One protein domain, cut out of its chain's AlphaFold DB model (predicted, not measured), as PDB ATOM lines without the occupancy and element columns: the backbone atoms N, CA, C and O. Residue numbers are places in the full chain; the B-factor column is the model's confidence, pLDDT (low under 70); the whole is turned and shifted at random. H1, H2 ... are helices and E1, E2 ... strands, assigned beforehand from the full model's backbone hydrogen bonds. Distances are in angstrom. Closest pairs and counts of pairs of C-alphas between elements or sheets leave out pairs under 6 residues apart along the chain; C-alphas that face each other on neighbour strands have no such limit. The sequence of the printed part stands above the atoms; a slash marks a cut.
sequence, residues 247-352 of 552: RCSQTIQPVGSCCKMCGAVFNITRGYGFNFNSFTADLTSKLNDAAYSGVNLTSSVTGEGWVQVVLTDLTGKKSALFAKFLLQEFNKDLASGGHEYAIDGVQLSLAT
ATOM      1  N   ARG A 247     237.721 370.415 177.093       92.56
ATOM      2  CA  ARG A 247     236.679 371.454 177.209       92.56
ATOM      3  C   ARG A 247     236.561 372.000 178.641       92.56
ATOM      4  O   ARG A 247     235.453 372.219 179.129       92.56
ATOM      5  N   CYS A 248     237.698 372.180 179.308       92.44
ATOM      6  CA  CYS A 248     237.830 372.714 180.667       92.44
ATOM      7  C   CYS A 248     238.899 373.818 180.717       92.44
ATOM      8  O   CYS A 248     239.828 373.811 179.908       92.44
ATOM      9  N   SER A 249     238.778 374.763 181.656       87.69
ATOM     10  CA  SER A 249     239.759 375.845 181.840       87.69
ATOM     11  C   SER A 249     241.087 375.340 182.410       87.69
ATOM     12  O   SER A 249     242.150 375.791 181.988       87.69
ATOM     13  N   GLN A 250     241.028 374.376 183.329       89.56
ATOM     14  CA  GLN A 250     242.182 373.650 183.856       89.56
ATOM     15  C   GLN A 250     242.160 372.210 183.354       89.56
ATOM     16  O   GLN A 250     241.110 371.572 183.368       89.56
ATOM     17  N   THR A 251     243.316 371.697 182.935       94.62
ATOM     18  CA  THR A 251     243.470 370.334 182.408       94.62
ATOM     19  C   THR A 251     244.426 369.519 183.262       94.62
ATOM     20  O   THR A 251     245.427 370.057 183.735       94.62
ATOM     21  N   ILE A 252     244.190 368.215 183.339       94.81
ATOM     22  CA  ILE A 252     245.109 367.236 183.929       94.81
ATOM     23  C   ILE A 252     245.591 366.255 182.862       94.81
ATOM     24  O   ILE A 252     244.949 366.075 181.826       94.81
ATOM     25  N   GLN A 253     246.730 365.627 183.129       95.56
ATOM     26  CA  GLN A 253     247.276 364.541 182.328       95.56
ATOM     27  C   GLN A 253     247.717 363.433 183.293       95.56
ATOM     28  O   GLN A 253     248.786 363.550 183.893       95.56
ATOM     29  N   PRO A 254     246.863 362.419 183.523       95.94
ATOM     30  CA  PRO A 254     247.192 361.296 184.396       95.94
ATOM     31  C   PRO A 254     248.441 360.552 183.914       95.94
ATOM     32  O   PRO A 254     248.725 360.531 182.712       95.94
ATOM     33  N   VAL A 255     249.150 359.882 184.828       95.44
ATOM     34  CA  VAL A 255     250.261 358.993 184.454       95.44
ATOM     35  C   VAL A 255     249.717 357.924 183.516       95.44
ATOM     36  O   VAL A 255     248.732 357.266 183.845       95.44
ATOM     37  N   GLY A 256     250.334 357.790 182.342       94.75
ATOM     38  CA  GLY A 256     249.901 356.856 181.305       94.75
ATOM     39  C   GLY A 256     248.912 357.411 180.272       94.75
ATOM     40  O   GLY A 256     248.553 356.691 179.343       94.75
ATOM     41  N   SER A 257     248.486 358.672 180.394       95.50
ATOM     42  CA  SER A 257     247.675 359.362 179.382       95.50
ATOM     43  C   SER A 257     248.528 360.264 178.493       95.50
ATOM     44  O   SER A 257     249.336 361.054 178.988       95.50
ATOM     45  N   CYS A 258     248.283 360.227 177.187       96.44
ATOM     46  CA  CYS A 258     248.941 361.100 176.216       96.44
ATOM     47  C   CYS A 258     248.176 362.412 176.017       96.44
ATOM     48  O   CYS A 258     248.774 363.470 175.827       96.44
ATOM     49  N   CYS A 259     246.848 362.373 176.139       94.44
ATOM     50  CA  CYS A 259     246.013 363.560 176.011       94.44
ATOM     51  C   CYS A 259     245.819 364.274 177.355       94.44
ATOM     52  O   CYS A 259     245.661 363.649 178.408       94.44
ATOM     53  N   LYS A 260     245.735 365.606 177.294       94.81
ATOM     54  CA  LYS A 260     245.184 366.427 178.379       94.81
ATOM     55  C   LYS A 260     243.667 366.278 178.412       94.81
ATOM     56  O   LYS A 260     243.024 366.311 177.366       94.81
ATOM     57  N   MET A 261     243.094 366.173 179.605       94.44
ATOM     58  CA  MET A 261     241.668 365.905 179.788       94.44
ATOM     59  C   MET A 261     241.055 366.701 180.939       94.44
ATOM     60  O   MET A 261     241.754 367.333 181.736       94.44
ATOM     61  N   CYS A 262     239.725 366.663 180.990       95.56
ATOM     62  CA  CYS A 262     238.920 367.224 182.064       95.56
ATOM     63  C   CYS A 262     238.514 366.134 183.046       95.56
ATOM     64  O   CYS A 262     238.145 365.033 182.635       95.56
ATOM     65  N   GLY A 263     238.519 366.486 184.326       95.94
ATOM     66  CA  GLY A 263     237.948 365.676 185.385       95.94
ATOM     67  C   GLY A 263     238.775 365.656 186.652       95.94
ATOM     68  O   GLY A 263     239.067 366.717 187.199       95.94
ATOM     69  N   ALA A 264     239.096 364.474 187.160       97.38
ATOM     70  CA  ALA A 264     239.724 364.310 188.461       97.38
ATOM     71  C   ALA A 264     240.727 363.156 188.459       97.38
ATOM     72  O   ALA A 264     240.526 362.160 187.774       97.38
ATOM     73  N   VAL A 265     241.796 363.266 189.241       98.00
ATOM     74  CA  VAL A 265     242.751 362.175 189.466       98.00
ATOM     75  C   VAL A 265     242.994 362.025 190.956       98.00
ATOM     76  O   VAL A 265     243.332 363.001 191.627       98.00
ATOM     77  N   PHE A 266     242.852 360.800 191.451       98.31
ATOM     78  CA  PHE A 266     243.321 360.411 192.769       98.31
ATOM     79  C   PHE A 266     244.661 359.699 192.676       98.31
ATOM     80  O   PHE A 266     244.793 358.758 191.895       98.31
ATOM     81  N   ASN A 267     245.597 360.091 193.536       97.75
ATOM     82  CA  ASN A 267     246.793 359.320 193.852       97.75
ATOM     83  C   ASN A 267     246.617 358.729 195.251       97.75
ATOM     84  O   ASN A 267     246.449 359.471 196.221       97.75
ATOM     85  N   ILE A 268     246.611 357.404 195.342       97.75
ATOM     86  CA  ILE A 268     246.230 356.661 196.543       97.75
ATOM     87  C   ILE A 268     247.397 355.797 197.006       97.75
ATOM     88  O   ILE A 268     247.901 354.939 196.271       97.75
ATOM     89  N   THR A 269     247.790 355.998 198.259       96.38
ATOM     90  CA  THR A 269     248.757 355.146 198.947       96.38
ATOM     91  C   THR A 269     248.020 353.951 199.537       96.38
ATOM     92  O   THR A 269     247.075 354.099 200.309       96.38
ATOM     93  N   ARG A 270     248.449 352.751 199.152       95.00
ATOM     94  CA  ARG A 270     247.825 351.486 199.551       95.00
ATOM     95  C   ARG A 270     248.229 351.119 200.981       95.00
ATOM     96  O   ARG A 270     249.421 350.965 201.229       95.00
ATOM     97  N   GLY A 271     247.258 350.866 201.849       94.38
ATOM     98  CA  GLY A 271     247.465 350.377 203.213       94.38
ATOM     99  C   GLY A 271     247.563 348.862 203.312       94.38
ATOM    100  O   GLY A 271     247.614 348.148 202.303       94.38
ATOM    101  N   TYR A 272     247.661 348.334 204.530       93.56
ATOM    102  CA  TYR A 272     247.727 346.888 204.761       93.56
ATOM    103  C   TYR A 272     246.412 346.202 204.359       93.56
ATOM    104  O   TYR A 272     245.335 346.683 204.684       93.56
ATOM    105  N   GLY A 273     246.495 345.070 203.654       93.69
ATOM    106  CA  GLY A 273     245.308 344.332 203.195       93.69
ATOM    107  C   GLY A 273     244.615 344.897 201.946       93.69
ATOM    108  O   GLY A 273     243.626 344.316 201.512       93.69
ATOM    109  N   PHE A 274     245.139 345.972 201.340       96.62
ATOM    110  CA  PHE A 274     244.583 346.556 200.113       96.62
ATOM    111  C   PHE A 274     244.390 345.516 199.001       96.62
ATOM    112  O   PHE A 274     245.336 344.812 198.634       96.62
ATOM    113  N   ASN A 275     243.189 345.479 198.422       96.25
ATOM    114  CA  ASN A 275     242.860 344.651 197.266       96.25
ATOM    115  C   ASN A 275     242.376 345.533 196.108       96.25
ATOM    116  O   ASN A 275     241.327 346.168 196.197       96.25
ATOM    117  N   PHE A 276     243.128 345.552 195.008       95.69
ATOM    118  CA  PHE A 276     242.882 346.438 193.870       95.69
ATOM    119  C   PHE A 276     241.567 346.138 193.140       95.69
ATOM    120  O   PHE A 276     240.869 347.063 192.714       95.69
ATOM    121  N   ASN A 277     241.215 344.857 193.010       93.00
ATOM    122  CA  ASN A 277     240.002 344.436 192.314       93.00
ATOM    123  C   ASN A 277     238.759 344.784 193.135       93.00
ATOM    124  O   ASN A 277     237.831 345.379 192.594       93.00
ATOM    125  N   SER A 278     238.764 344.477 194.436       95.38
ATOM    126  CA  SER A 278     237.679 344.845 195.354       95.38
ATOM    127  C   SER A 278     237.509 346.359 195.433       95.38
ATOM    128  O   SER A 278     236.394 346.851 195.302       95.38
ATOM    129  N   PHE A 279     238.616 347.099 195.554       96.31
ATOM    130  CA  PHE A 279     238.610 348.559 195.573       96.31
ATOM    131  C   PHE A 279     238.008 349.143 194.288       96.31
ATOM    132  O   PHE A 279     237.084 349.949 194.337       96.31
ATOM    133  N   THR A 280     238.474 348.701 193.114       94.25
ATOM    134  CA  THR A 280     237.959 349.199 191.828       94.25
ATOM    135  C   THR A 280     236.490 348.829 191.619       94.25
ATOM    136  O   THR A 280     235.726 349.642 191.095       94.25
ATOM    137  N   ALA A 281     236.082 347.621 192.014       94.25
ATOM    138  CA  ALA A 281     234.698 347.170 191.910       94.25
ATOM    139  C   ALA A 281     233.762 348.009 192.790       94.25
ATOM    140  O   ALA A 281     232.713 348.434 192.305       94.25
ATOM    141  N   ASP A 282     234.164 348.314 194.027       95.00
ATOM    142  CA  ASP A 282     233.396 349.183 194.923       95.00
ATOM    143  C   ASP A 282     233.198 350.579 194.317       95.00
ATOM    144  O   ASP A 282     232.059 351.025 194.153       95.00
ATOM    145  N   LEU A 283     234.277 351.227 193.860       95.12
ATOM    146  CA  LEU A 283     234.172 352.550 193.235       95.12
ATOM    147  C   LEU A 283     233.302 352.536 191.976       95.12
ATOM    148  O   LEU A 283     232.534 353.469 191.736       95.12
ATOM    149  N   THR A 284     233.413 351.479 191.171       93.31
ATOM    150  CA  THR A 284     232.601 351.317 189.961       93.31
ATOM    151  C   THR A 284     231.126 351.143 190.317       93.31
ATOM    152  O   THR A 284     230.268 351.708 189.649       93.31
ATOM    153  N   SER A 285     230.811 350.425 191.399       93.88
ATOM    154  CA  SER A 285     229.428 350.243 191.849       93.88
ATOM    155  C   SER A 285     228.763 351.563 192.262       93.88
ATOM    156  O   SER A 285     227.582 351.773 191.989       93.88
ATOM    157  N   LYS A 286     229.539 352.495 192.830       93.50
ATOM    158  CA  LYS A 286     229.075 353.830 193.242       93.50
ATOM    159  C   LYS A 286     228.774 354.758 192.063       93.50
ATOM    160  O   LYS A 286     228.024 355.719 192.223       93.50
ATOM    161  N   LEU A 287     229.295 354.463 190.869       92.50
ATOM    162  CA  LEU A 287     228.949 355.193 189.644       92.50
ATOM    163  C   LEU A 287     227.547 354.876 189.107       92.50
ATOM    164  O   LEU A 287     227.083 355.582 188.214       92.50
ATOM    165  N   ASN A 288     226.865 353.858 189.641       90.00
ATOM    166  CA  ASN A 288     225.509 353.501 189.213       90.00
ATOM    167  C   ASN A 288     224.452 354.549 189.605       90.00
ATOM    168  O   ASN A 288     223.328 354.497 189.109       90.00
ATOM    169  N   ASP A 289     224.792 355.504 190.475       91.69
ATOM    170  CA  ASP A 289     223.922 356.636 190.779       91.69
ATOM    171  C   ASP A 289     223.722 357.519 189.531       91.69
ATOM    172  O   ASP A 289     224.676 357.954 188.875       91.69
ATOM    173  N   ALA A 290     222.461 357.830 189.218       90.69
ATOM    174  CA  ALA A 290     222.085 358.685 188.095       90.69
ATOM    175  C   ALA A 290     222.772 360.066 188.132       90.69
ATOM    176  O   ALA A 290     223.029 360.653 187.074       90.69
ATOM    177  N   ALA A 291     223.132 360.564 189.321       90.94
ATOM    178  CA  ALA A 291     223.893 361.796 189.510       90.94
ATOM    179  C   ALA A 291     225.260 361.777 188.794       90.94
ATOM    180  O   ALA A 291     225.747 362.827 188.361       90.94
ATOM    181  N   TYR A 292     225.851 360.593 188.606       93.38
ATOM    182  CA  TYR A 292     227.178 360.400 188.012       93.38
ATOM    183  C   TYR A 292     227.137 359.798 186.602       93.38
ATOM    184  O   TYR A 292     228.183 359.518 186.018       93.38
ATOM    185  N   SER A 293     225.949 359.681 185.998       91.38
ATOM    186  CA  SER A 293     225.802 359.188 184.626       91.38
ATOM    187  C   SER A 293     226.683 359.966 183.634       91.38
ATOM    188  O   SER A 293     226.652 361.206 183.573       91.38
ATOM    189  N   GLY A 294     227.474 359.231 182.848       91.50
ATOM    190  CA  GLY A 294     228.435 359.770 181.881       91.50
ATOM    191  C   GLY A 294     229.840 360.038 182.435       91.50
ATOM    192  O   GLY A 294     230.698 360.487 181.672       91.50
ATOM    193  N   VAL A 295     230.094 359.771 183.721       95.38
ATOM    194  CA  VAL A 295     231.452 359.727 184.280       95.38
ATOM    195  C   VAL A 295     232.089 358.382 183.944       95.38
ATOM    196  O   VAL A 295     231.484 357.334 184.145       95.38
ATOM    197  N   ASN A 296     233.328 358.404 183.459       94.44
ATOM    198  CA  ASN A 296     234.142 357.202 183.307       94.44
ATOM    199  C   ASN A 296     235.190 357.142 184.398       94.44
ATOM    200  O   ASN A 296     235.836 358.152 184.682       94.44
ATOM    201  N   LEU A 297     235.388 355.939 184.921       95.44
ATOM    202  CA  LEU A 297     236.428 355.606 185.875       95.44
ATOM    203  C   LEU A 297     237.426 354.661 185.224       95.44
ATOM    204  O   LEU A 297     237.058 353.610 184.698       95.44
ATOM    205  N   THR A 298     238.698 355.021 185.330       95.12
ATOM    206  CA  THR A 298     239.814 354.135 185.006       95.12
ATOM    207  C   THR A 298     240.741 354.074 186.212       95.12
ATOM    208  O   THR A 298     241.116 355.114 186.747       95.12
ATOM    209  N   SER A 299     241.104 352.873 186.656       95.12
ATOM    210  CA  SER A 299     242.065 352.662 187.740       95.12
ATOM    211  C   SER A 299     243.279 351.893 187.232       95.12
ATOM    212  O   SER A 299     243.147 350.985 186.410       95.12
ATOM    213  N   SER A 300     244.460 352.248 187.726       95.25
ATOM    214  CA  SER A 300     245.713 351.563 187.403       95.25
ATOM    215  C   SER A 300     246.702 351.662 188.563       95.25
ATOM    216  O   SER A 300     246.562 352.501 189.456       95.25
ATOM    217  N   VAL A 301     247.696 350.775 188.572       96.12
ATOM    218  CA  VAL A 301     248.859 350.881 189.460       96.12
ATOM    219  C   VAL A 301     250.001 351.481 188.654       96.12
ATOM    220  O   VAL A 301     250.311 350.997 187.567       96.12
ATOM    221  N   THR A 302     250.625 352.535 189.169       95.12
ATOM    222  CA  THR A 302     251.764 353.174 188.495       95.12
ATOM    223  C   THR A 302     253.056 352.402 188.740       95.12
ATOM    224  O   THR A 302     253.164 351.624 189.690       95.12
ATOM    225  N   GLY A 303     254.076 352.635 187.915       91.69
ATOM    226  CA  GLY A 303     255.408 352.051 188.065       91.69
ATOM    227  C   GLY A 303     256.092 352.408 189.388       91.69
ATOM    228  O   GLY A 303     256.933 351.648 189.862       91.69
ATOM    229  N   GLU A 304     255.691 353.512 190.020       90.75
ATOM    230  CA  GLU A 304     256.138 353.922 191.358       90.75
ATOM    231  C   GLU A 304     255.324 353.275 192.498       90.75
ATOM    232  O   GLU A 304     255.678 353.386 193.670       90.75
ATOM    233  N   GLY A 305     254.258 352.536 192.174       91.31
ATOM    234  CA  GLY A 305     253.554 351.669 193.115       91.31
ATOM    235  C   GLY A 305     252.411 352.322 193.893       91.31
ATOM    236  O   GLY A 305     251.959 351.740 194.884       91.31
ATOM    237  N   TRP A 306     251.895 353.478 193.480       94.19
ATOM    238  CA  TRP A 306     250.609 353.973 193.991       94.19
ATOM    239  C   TRP A 306     249.456 353.575 193.072       94.19
ATOM    240  O   TRP A 306     249.648 353.214 191.909       94.19
ATOM    241  N   VAL A 307     248.241 353.643 193.611       97.50
ATOM    242  CA  VAL A 307     247.016 353.465 192.830       97.50
ATOM    243  C   VAL A 307     246.586 354.819 192.295       97.50
ATOM    244  O   VAL A 307     246.505 355.793 193.041       97.50
ATOM    245  N   GLN A 308     246.315 354.877 190.998       97.12
ATOM    246  CA  GLN A 308     245.754 356.040 190.334       97.12
ATOM    247  C   GLN A 308     244.297 355.747 189.969       97.12
ATOM    248  O   GLN A 308     244.013 354.708 189.374       97.12
ATOM    249  N   VAL A 309     243.379 356.661 190.289       98.00
ATOM    250  CA  VAL A 309     241.979 356.608 189.825       98.00
ATOM    251  C   VAL A 309     241.681 357.860 189.016       98.00
ATOM    252  O   VAL A 309     241.823 358.973 189.518       98.00
ATOM    253  N   VAL A 310     241.270 357.680 187.766       97.81
ATOM    254  CA  VAL A 310     241.034 358.745 186.791       97.81
ATOM    255  C   VAL A 310     239.537 358.892 186.528       97.81
ATOM    256  O   VAL A 310     238.891 358.025 185.941       97.81
ATOM    257  N   LEU A 311     239.031 360.016 187.023       97.56
ATOM    258  CA  LEU A 311     237.736 360.665 186.859       97.56
ATOM    259  C   LEU A 311     237.569 361.374 185.515       97.56
ATOM    260  O   LEU A 311     238.209 362.411 185.385       97.56
ATOM    261  N   THR A 312     236.741 360.953 184.550       95.56
ATOM    262  CA  THR A 312     236.529 361.782 183.333       95.56
ATOM    263  C   THR A 312     235.073 361.954 182.923       95.56
ATOM    264  O   THR A 312     234.280 361.020 182.954       95.56
ATOM    265  N   ASP A 313     234.736 363.161 182.476       94.00
ATOM    266  CA  ASP A 313     233.515 363.500 181.740       94.00
ATOM    267  C   ASP A 313     233.818 364.652 180.768       94.00
ATOM    268  O   ASP A 313     234.904 365.235 180.797       94.00
ATOM    269  N   LEU A 314     232.858 365.019 179.913       91.38
ATOM    270  CA  LEU A 314     233.070 366.004 178.843       91.38
ATOM    271  C   LEU A 314     233.621 367.356 179.338       91.38
ATOM    272  O   LEU A 314     234.372 368.010 178.617       91.38
ATOM    273  N   THR A 315     233.227 367.792 180.539       91.88
ATOM    274  CA  THR A 315     233.552 369.132 181.073       91.88
ATOM    275  C   THR A 315     234.343 369.109 182.379       91.88
ATOM    276  O   THR A 315     234.732 370.165 182.881       91.88
ATOM    277  N   GLY A 316     234.549 367.928 182.964       93.50
ATOM    278  CA  GLY A 316     235.113 367.761 184.300       93.50
ATOM    279  C   GLY A 316     234.120 368.009 185.445       93.50
ATOM    280  O   GLY A 316     234.466 367.808 186.605       93.50
ATOM    281  N   LYS A 317     232.888 368.467 185.171       92.94
ATOM    282  CA  LYS A 317     231.938 368.875 186.219       92.94
ATOM    283  C   LYS A 317     231.397 367.677 186.998       92.94
ATOM    284  O   LYS A 317     231.379 367.715 188.226       92.94
ATOM    285  N   LYS A 318     230.938 366.632 186.297       94.62
ATOM    286  CA  LYS A 318     230.358 365.454 186.962       94.62
ATOM    287  C   LYS A 318     231.434 364.615 187.638       94.62
ATOM    288  O   LYS A 318     231.241 364.180 188.768       94.62
ATOM    289  N   SER A 319     232.581 364.444 186.982       95.94
ATOM    290  CA  SER A 319     233.707 363.712 187.566       95.94
ATOM    291  C   SER A 319     234.260 364.410 188.810       95.94
ATOM    292  O   SER A 319     234.570 363.731 189.781       95.94
ATOM    293  N   ALA A 320     234.299 365.747 188.853       95.44
ATOM    294  CA  ALA A 320     234.677 366.478 190.062       95.44
ATOM    295  C   ALA A 320     233.647 366.359 191.194       95.44
ATOM    296  O   ALA A 320     234.039 366.253 192.353       95.44
ATOM    297  N   LEU A 321     232.345 366.359 190.882       95.38
ATOM    298  CA  LEU A 321     231.305 366.111 191.884       95.38
ATOM    299  C   LEU A 321     231.485 364.723 192.514       95.38
ATOM    300  O   LEU A 321     231.530 364.608 193.736       95.38
ATOM    301  N   PHE A 322     231.660 363.695 191.680       97.38
ATOM    302  CA  PHE A 322     231.898 362.333 192.150       97.38
ATOM    303  C   PHE A 322     233.212 362.211 192.930       97.38
ATOM    304  O   PHE A 322     233.254 361.587 193.985       97.38
ATOM    305  N   ALA A 323     234.278 362.871 192.473       97.62
ATOM    306  CA  ALA A 323     235.547 362.899 193.187       97.62
ATOM    307  C   ALA A 323     235.420 363.550 194.573       97.62
ATOM    308  O   ALA A 323     236.001 363.062 195.533       97.62
ATOM    309  N   LYS A 324     234.636 364.620 194.726       96.94
ATOM    310  CA  LYS A 324     234.398 365.219 196.050       96.94
ATOM    311  C   LYS A 324     233.649 364.273 196.983       96.94
ATOM    312  O   LYS A 324     234.012 364.187 198.152       96.94
ATOM    313  N   PHE A 325     232.656 363.554 196.464       96.31
ATOM    314  CA  PHE A 325     231.958 362.508 197.210       96.31
ATOM    315  C   PHE A 325     232.927 361.405 197.672       96.31
ATOM    316  O   PHE A 325     233.016 361.133 198.867       96.31
ATOM    317  N   LEU A 326     233.739 360.852 196.763       97.56
ATOM    318  CA  LEU A 326     234.732 359.827 197.111       97.56
ATOM    319  C   LEU A 326     235.791 360.337 198.095       97.56
ATOM    320  O   LEU A 326     236.178 359.618 199.006       97.56
ATOM    321  N   LEU A 327     236.245 361.586 197.952       98.19
ATOM    322  CA  LEU A 327     237.211 362.170 198.879       98.19
ATOM    323  C   LEU A 327     236.642 362.262 200.304       98.19
ATOM    324  O   LEU A 327     237.374 362.034 201.263       98.19
ATOM    325  N   GLN A 328     235.351 362.578 200.456       97.31
ATOM    326  CA  GLN A 328     234.689 362.573 201.763       97.31
ATOM    327  C   GLN A 328     234.627 361.163 202.363       97.31
ATOM    328  O   GLN A 328     234.931 361.008 203.545       97.31
ATOM    329  N   GLU A 329     234.296 360.148 201.559       96.56
ATOM    330  CA  GLU A 329     234.302 358.740 201.987       96.56
ATOM    331  C   GLU A 329     235.702 358.291 202.424       96.56
ATOM    332  O   GLU A 329     235.872 357.789 203.532       96.56
ATOM    333  N   PHE A 330     236.726 358.558 201.609       97.88
ATOM    334  CA  PHE A 330     238.110 358.208 201.928       97.88
ATOM    335  C   PHE A 330     238.612 358.909 203.189       97.88
ATOM    336  O   PHE A 330     239.238 358.276 204.032       97.88
ATOM    337  N   ASN A 331     238.321 360.201 203.362       97.75
ATOM    338  CA  ASN A 331     238.717 360.930 204.568       97.75
ATOM    339  C   ASN A 331     238.012 360.395 205.819       97.75
ATOM    340  O   ASN A 331     238.621 360.343 206.887       97.75
ATOM    341  N   LYS A 332     236.744 359.990 205.695       97.12
ATOM    342  CA  LYS A 332     235.999 359.360 206.785       97.12
ATOM    343  C   LYS A 332     236.598 358.000 207.151       97.12
ATOM    344  O   LYS A 332     236.811 357.758 208.337       97.12
ATOM    345  N   ASP A 333     236.910 357.161 206.162       96.44
ATOM    346  CA  ASP A 333     237.571 355.872 206.391       96.44
ATOM    347  C   ASP A 333     238.935 356.071 207.065       96.44
ATOM    348  O   ASP A 333     239.171 355.529 208.144       96.44
ATOM    349  N   LEU A 334     239.785 356.944 206.514       96.62
ATOM    350  CA  LEU A 334     241.099 357.285 207.073       96.62
ATOM    351  C   LEU A 334     241.006 357.780 208.524       96.62
ATOM    352  O   LEU A 334     241.783 357.343 209.372       96.62
ATOM    353  N   ALA A 335     240.030 358.637 208.841       96.31
ATOM    354  CA  ALA A 335     239.795 359.102 210.209       96.31
ATOM    355  C   ALA A 335     239.351 357.975 211.162       96.31
ATOM    356  O   ALA A 335     239.577 358.069 212.369       96.31
ATOM    357  N   SER A 336     238.743 356.912 210.631       93.94
ATOM    358  CA  SER A 336     238.324 355.718 211.374       93.94
ATOM    359  C   SER A 336     239.346 354.571 211.375       93.94
ATOM    360  O   SER A 336     239.066 353.515 211.940       93.94
ATOM    361  N   GLY A 337     240.532 354.774 210.789       90.00
ATOM    362  CA  GLY A 337     241.622 353.789 210.758       90.00
ATOM    363  C   GLY A 337     241.955 353.215 209.376       90.00
ATOM    364  O   GLY A 337     242.876 352.408 209.279       90.00
ATOM    365  N   GLY A 338     241.255 353.629 208.315       89.50
ATOM    366  CA  GLY A 338     241.554 353.251 206.928       89.50
ATOM    367  C   GLY A 338     241.244 351.789 206.604       89.50
ATOM    368  O   GLY A 338     241.948 351.175 205.805       89.50
ATOM    369  N   HIS A 339     240.259 351.188 207.276       89.81
ATOM    370  CA  HIS A 339     239.980 349.753 207.186       89.81
ATOM    371  C   HIS A 339     238.988 349.389 206.076       89.81
ATOM    372  O   HIS A 339     239.015 348.251 205.614       89.81
ATOM    373  N   GLU A 340     238.132 350.320 205.649       93.12
ATOM    374  CA  GLU A 340     237.121 350.077 204.614       93.12
ATOM    375  C   GLU A 340     237.771 349.915 203.238       93.12
ATOM    376  O   GLU A 340     237.535 348.920 202.552       93.12
ATOM    377  N   TYR A 341     238.647 350.852 202.861       95.38
ATOM    378  CA  TYR A 341     239.360 350.803 201.580       95.38
ATOM    379  C   TYR A 341     240.774 350.239 201.703       95.38
ATOM    380  O   TYR A 341     241.415 350.004 200.677       95.38
ATOM    381  N   ALA A 342     241.268 350.027 202.930       96.50
ATOM    382  CA  ALA A 342     242.649 349.626 203.195       96.50
ATOM    383  C   ALA A 342     243.657 350.587 202.534       96.50
ATOM    384  O   ALA A 342     244.579 350.163 201.833       96.50
ATOM    385  N   ILE A 343     243.464 351.895 202.723       96.06
ATOM    386  CA  ILE A 343     244.316 352.966 202.179       96.06
ATOM    387  C   ILE A 343     245.020 353.723 203.309       96.06
ATOM    388  O   ILE A 343     244.446 353.926 204.372       96.06
ATOM    389  N   ASP A 344     246.245 354.182 203.051       95.50
ATOM    390  CA  ASP A 344     247.044 354.967 204.009       95.50
ATOM    391  C   ASP A 344     247.014 356.471 203.701       95.50
ATOM    392  O   ASP A 344     247.421 357.301 204.514       95.50
ATOM    393  N   GLY A 345     246.569 356.851 202.503       95.50
ATOM    394  CA  GLY A 345     246.495 358.249 202.110       95.50
ATOM    395  C   GLY A 345     245.917 358.448 200.720       95.50
ATOM    396  O   GLY A 345     245.969 357.560 199.867       95.50
ATOM    397  N   VAL A 346     245.383 359.644 200.493       97.38
ATOM    398  CA  VAL A 346     244.771 360.042 199.228       97.38
ATOM    399  C   VAL A 346     245.115 361.491 198.897       97.38
ATOM    400  O   VAL A 346     245.121 362.359 199.766       97.38
ATOM    401  N   GLN A 347     245.401 361.759 197.625       97.00
ATOM    402  CA  GLN A 347     245.569 363.105 197.080       97.00
ATOM    403  C   GLN A 347     244.668 363.272 195.862       97.00
ATOM    404  O   GLN A 347     244.664 362.412 194.984       97.00
ATOM    405  N   LEU A 348     243.924 364.377 195.797       97.31
ATOM    406  CA  LEU A 348     243.000 364.685 194.708       97.31
ATOM    407  C   LEU A 348     243.511 365.866 193.877       97.31
ATOM    408  O   LEU A 348     243.838 366.920 194.417       97.31
ATOM    409  N   SER A 349     243.514 365.707 192.556       96.75
ATOM    410  CA  SER A 349     243.709 366.785 191.580       96.75
ATOM    411  C   SER A 349     242.456 366.955 190.726       96.75
ATOM    412  O   SER A 349     241.925 365.969 190.219       96.75
ATOM    413  N   LEU A 350     241.994 368.196 190.540       95.44
ATOM    414  CA  LEU A 350     240.794 368.529 189.763       95.44
ATOM    415  C   LEU A 350     241.137 369.361 188.518       95.44
ATOM    416  O   LEU A 350     242.008 370.225 188.548       95.44
ATOM    417  N   ALA A 351     240.405 369.118 187.435       91.00
ATOM    418  CA  ALA A 351     240.490 369.794 186.143       91.00
ATOM    419  C   ALA A 351     239.080 370.090 185.629       91.00
ATOM    420  O   ALA A 351     238.463 369.272 184.943       91.00
ATOM    421  N   THR A 352     238.540 371.253 185.993       85.19
ATOM    422  CA  THR A 352     237.150 371.618 185.688       85.19
ATOM    423  C   THR A 352     237.056 373.024 185.104       85.19
ATOM    424  O   THR A 352     238.031 373.768 185.090       85.19
TER     425      THR A 352
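AT A GLANCE: This is residues 247 to 352 of the 552 residues of the protein "Protein amnionless" of Arion vulgaris (UniProt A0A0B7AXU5). One twisted sheet of four strands makes a slab, and two helices, H1 and H2, cover one of its faces; the long H2 runs along E1 and E4, and the shorter H1 lies toward the E2 and E3 side. Before E1, residues 247 to 262 form a long stretch with no named element. The printed part has 106 residues with two named helices and four named strands, in the order E1, H1, E2, E3, H2, E4; the sheet order is E2, E3, E1, E4, all antiparallel, and the class is mixed, helices and strands. It is compact, with a radius of gyration of the C-alphas of 13.2 A, and spans 38 by 32 by 22 A.

IN THESE COORDINATES: Begin at C-alpha 247 and go on to C-alpha 263 at (237.948, 365.676, 185.385), where strand E1, residues 263 to 270, begins; it is 22.4 A long. Next come helix H1, residues 276 to 286, 15.7 A, and strands E2, residues 296 to 301, 17.2 A, and E3, residues 307 to 312, 16.4 A. Find C-alpha 317 at (231.938, 368.875, 186.219); from there helix H2 runs 27.1 A to residue 335. Strand E4, residues 343 to 351, 23.6 A, ends at C-alpha 351 at (240.490, 369.794, 186.143).

HOW THE PARTS SIT: Start with inner strand E1: N 265 and O 349 of edge strand E4 are 2.9 A apart, within hydrogen-bond range. On its other side, N 266 and O 309 of E3 are 2.9 A apart. The hairpin E2 and E3 pairs N 298 with O 310 at 3.1 A. H1 and H2 lie on the same face, making two layers, helices over one face of a sheet. H2 has a height over the sheet of 8.7 A and lies over E1, E4 and, only just, E3, on which 3 of its C-alphas fall; it runs along the strands, at 12 degrees to E1 on the local plane. Its closest C-alphas to E4 are those of Ala 320 and Leu 350, 6.5 A. H1, at a height of 7.5 A, lies over E3 and runs along the strands, at 26 degrees to E3 on the local plane; its closest C-alphas to E2 are those of Thr 280 and Ser 299, 6.8 A. H1 and H2 are only just apart, at 8.3 A. E1, H1, E2 and E3, H2, E4 are split strand-helix-strand units, two strands running the same way with another between them, each with a right-handed crossover. In both helices every O i to N i+4 pair is within hydrogen-bond range.

THE WHOLE: The two C-alphas farthest apart, those of Arg 247 and Gly 273, are 38.5 A apart. The printed part has no cut and no long link. Its mean pLDDT is 94.7, and no printed residue is under 70.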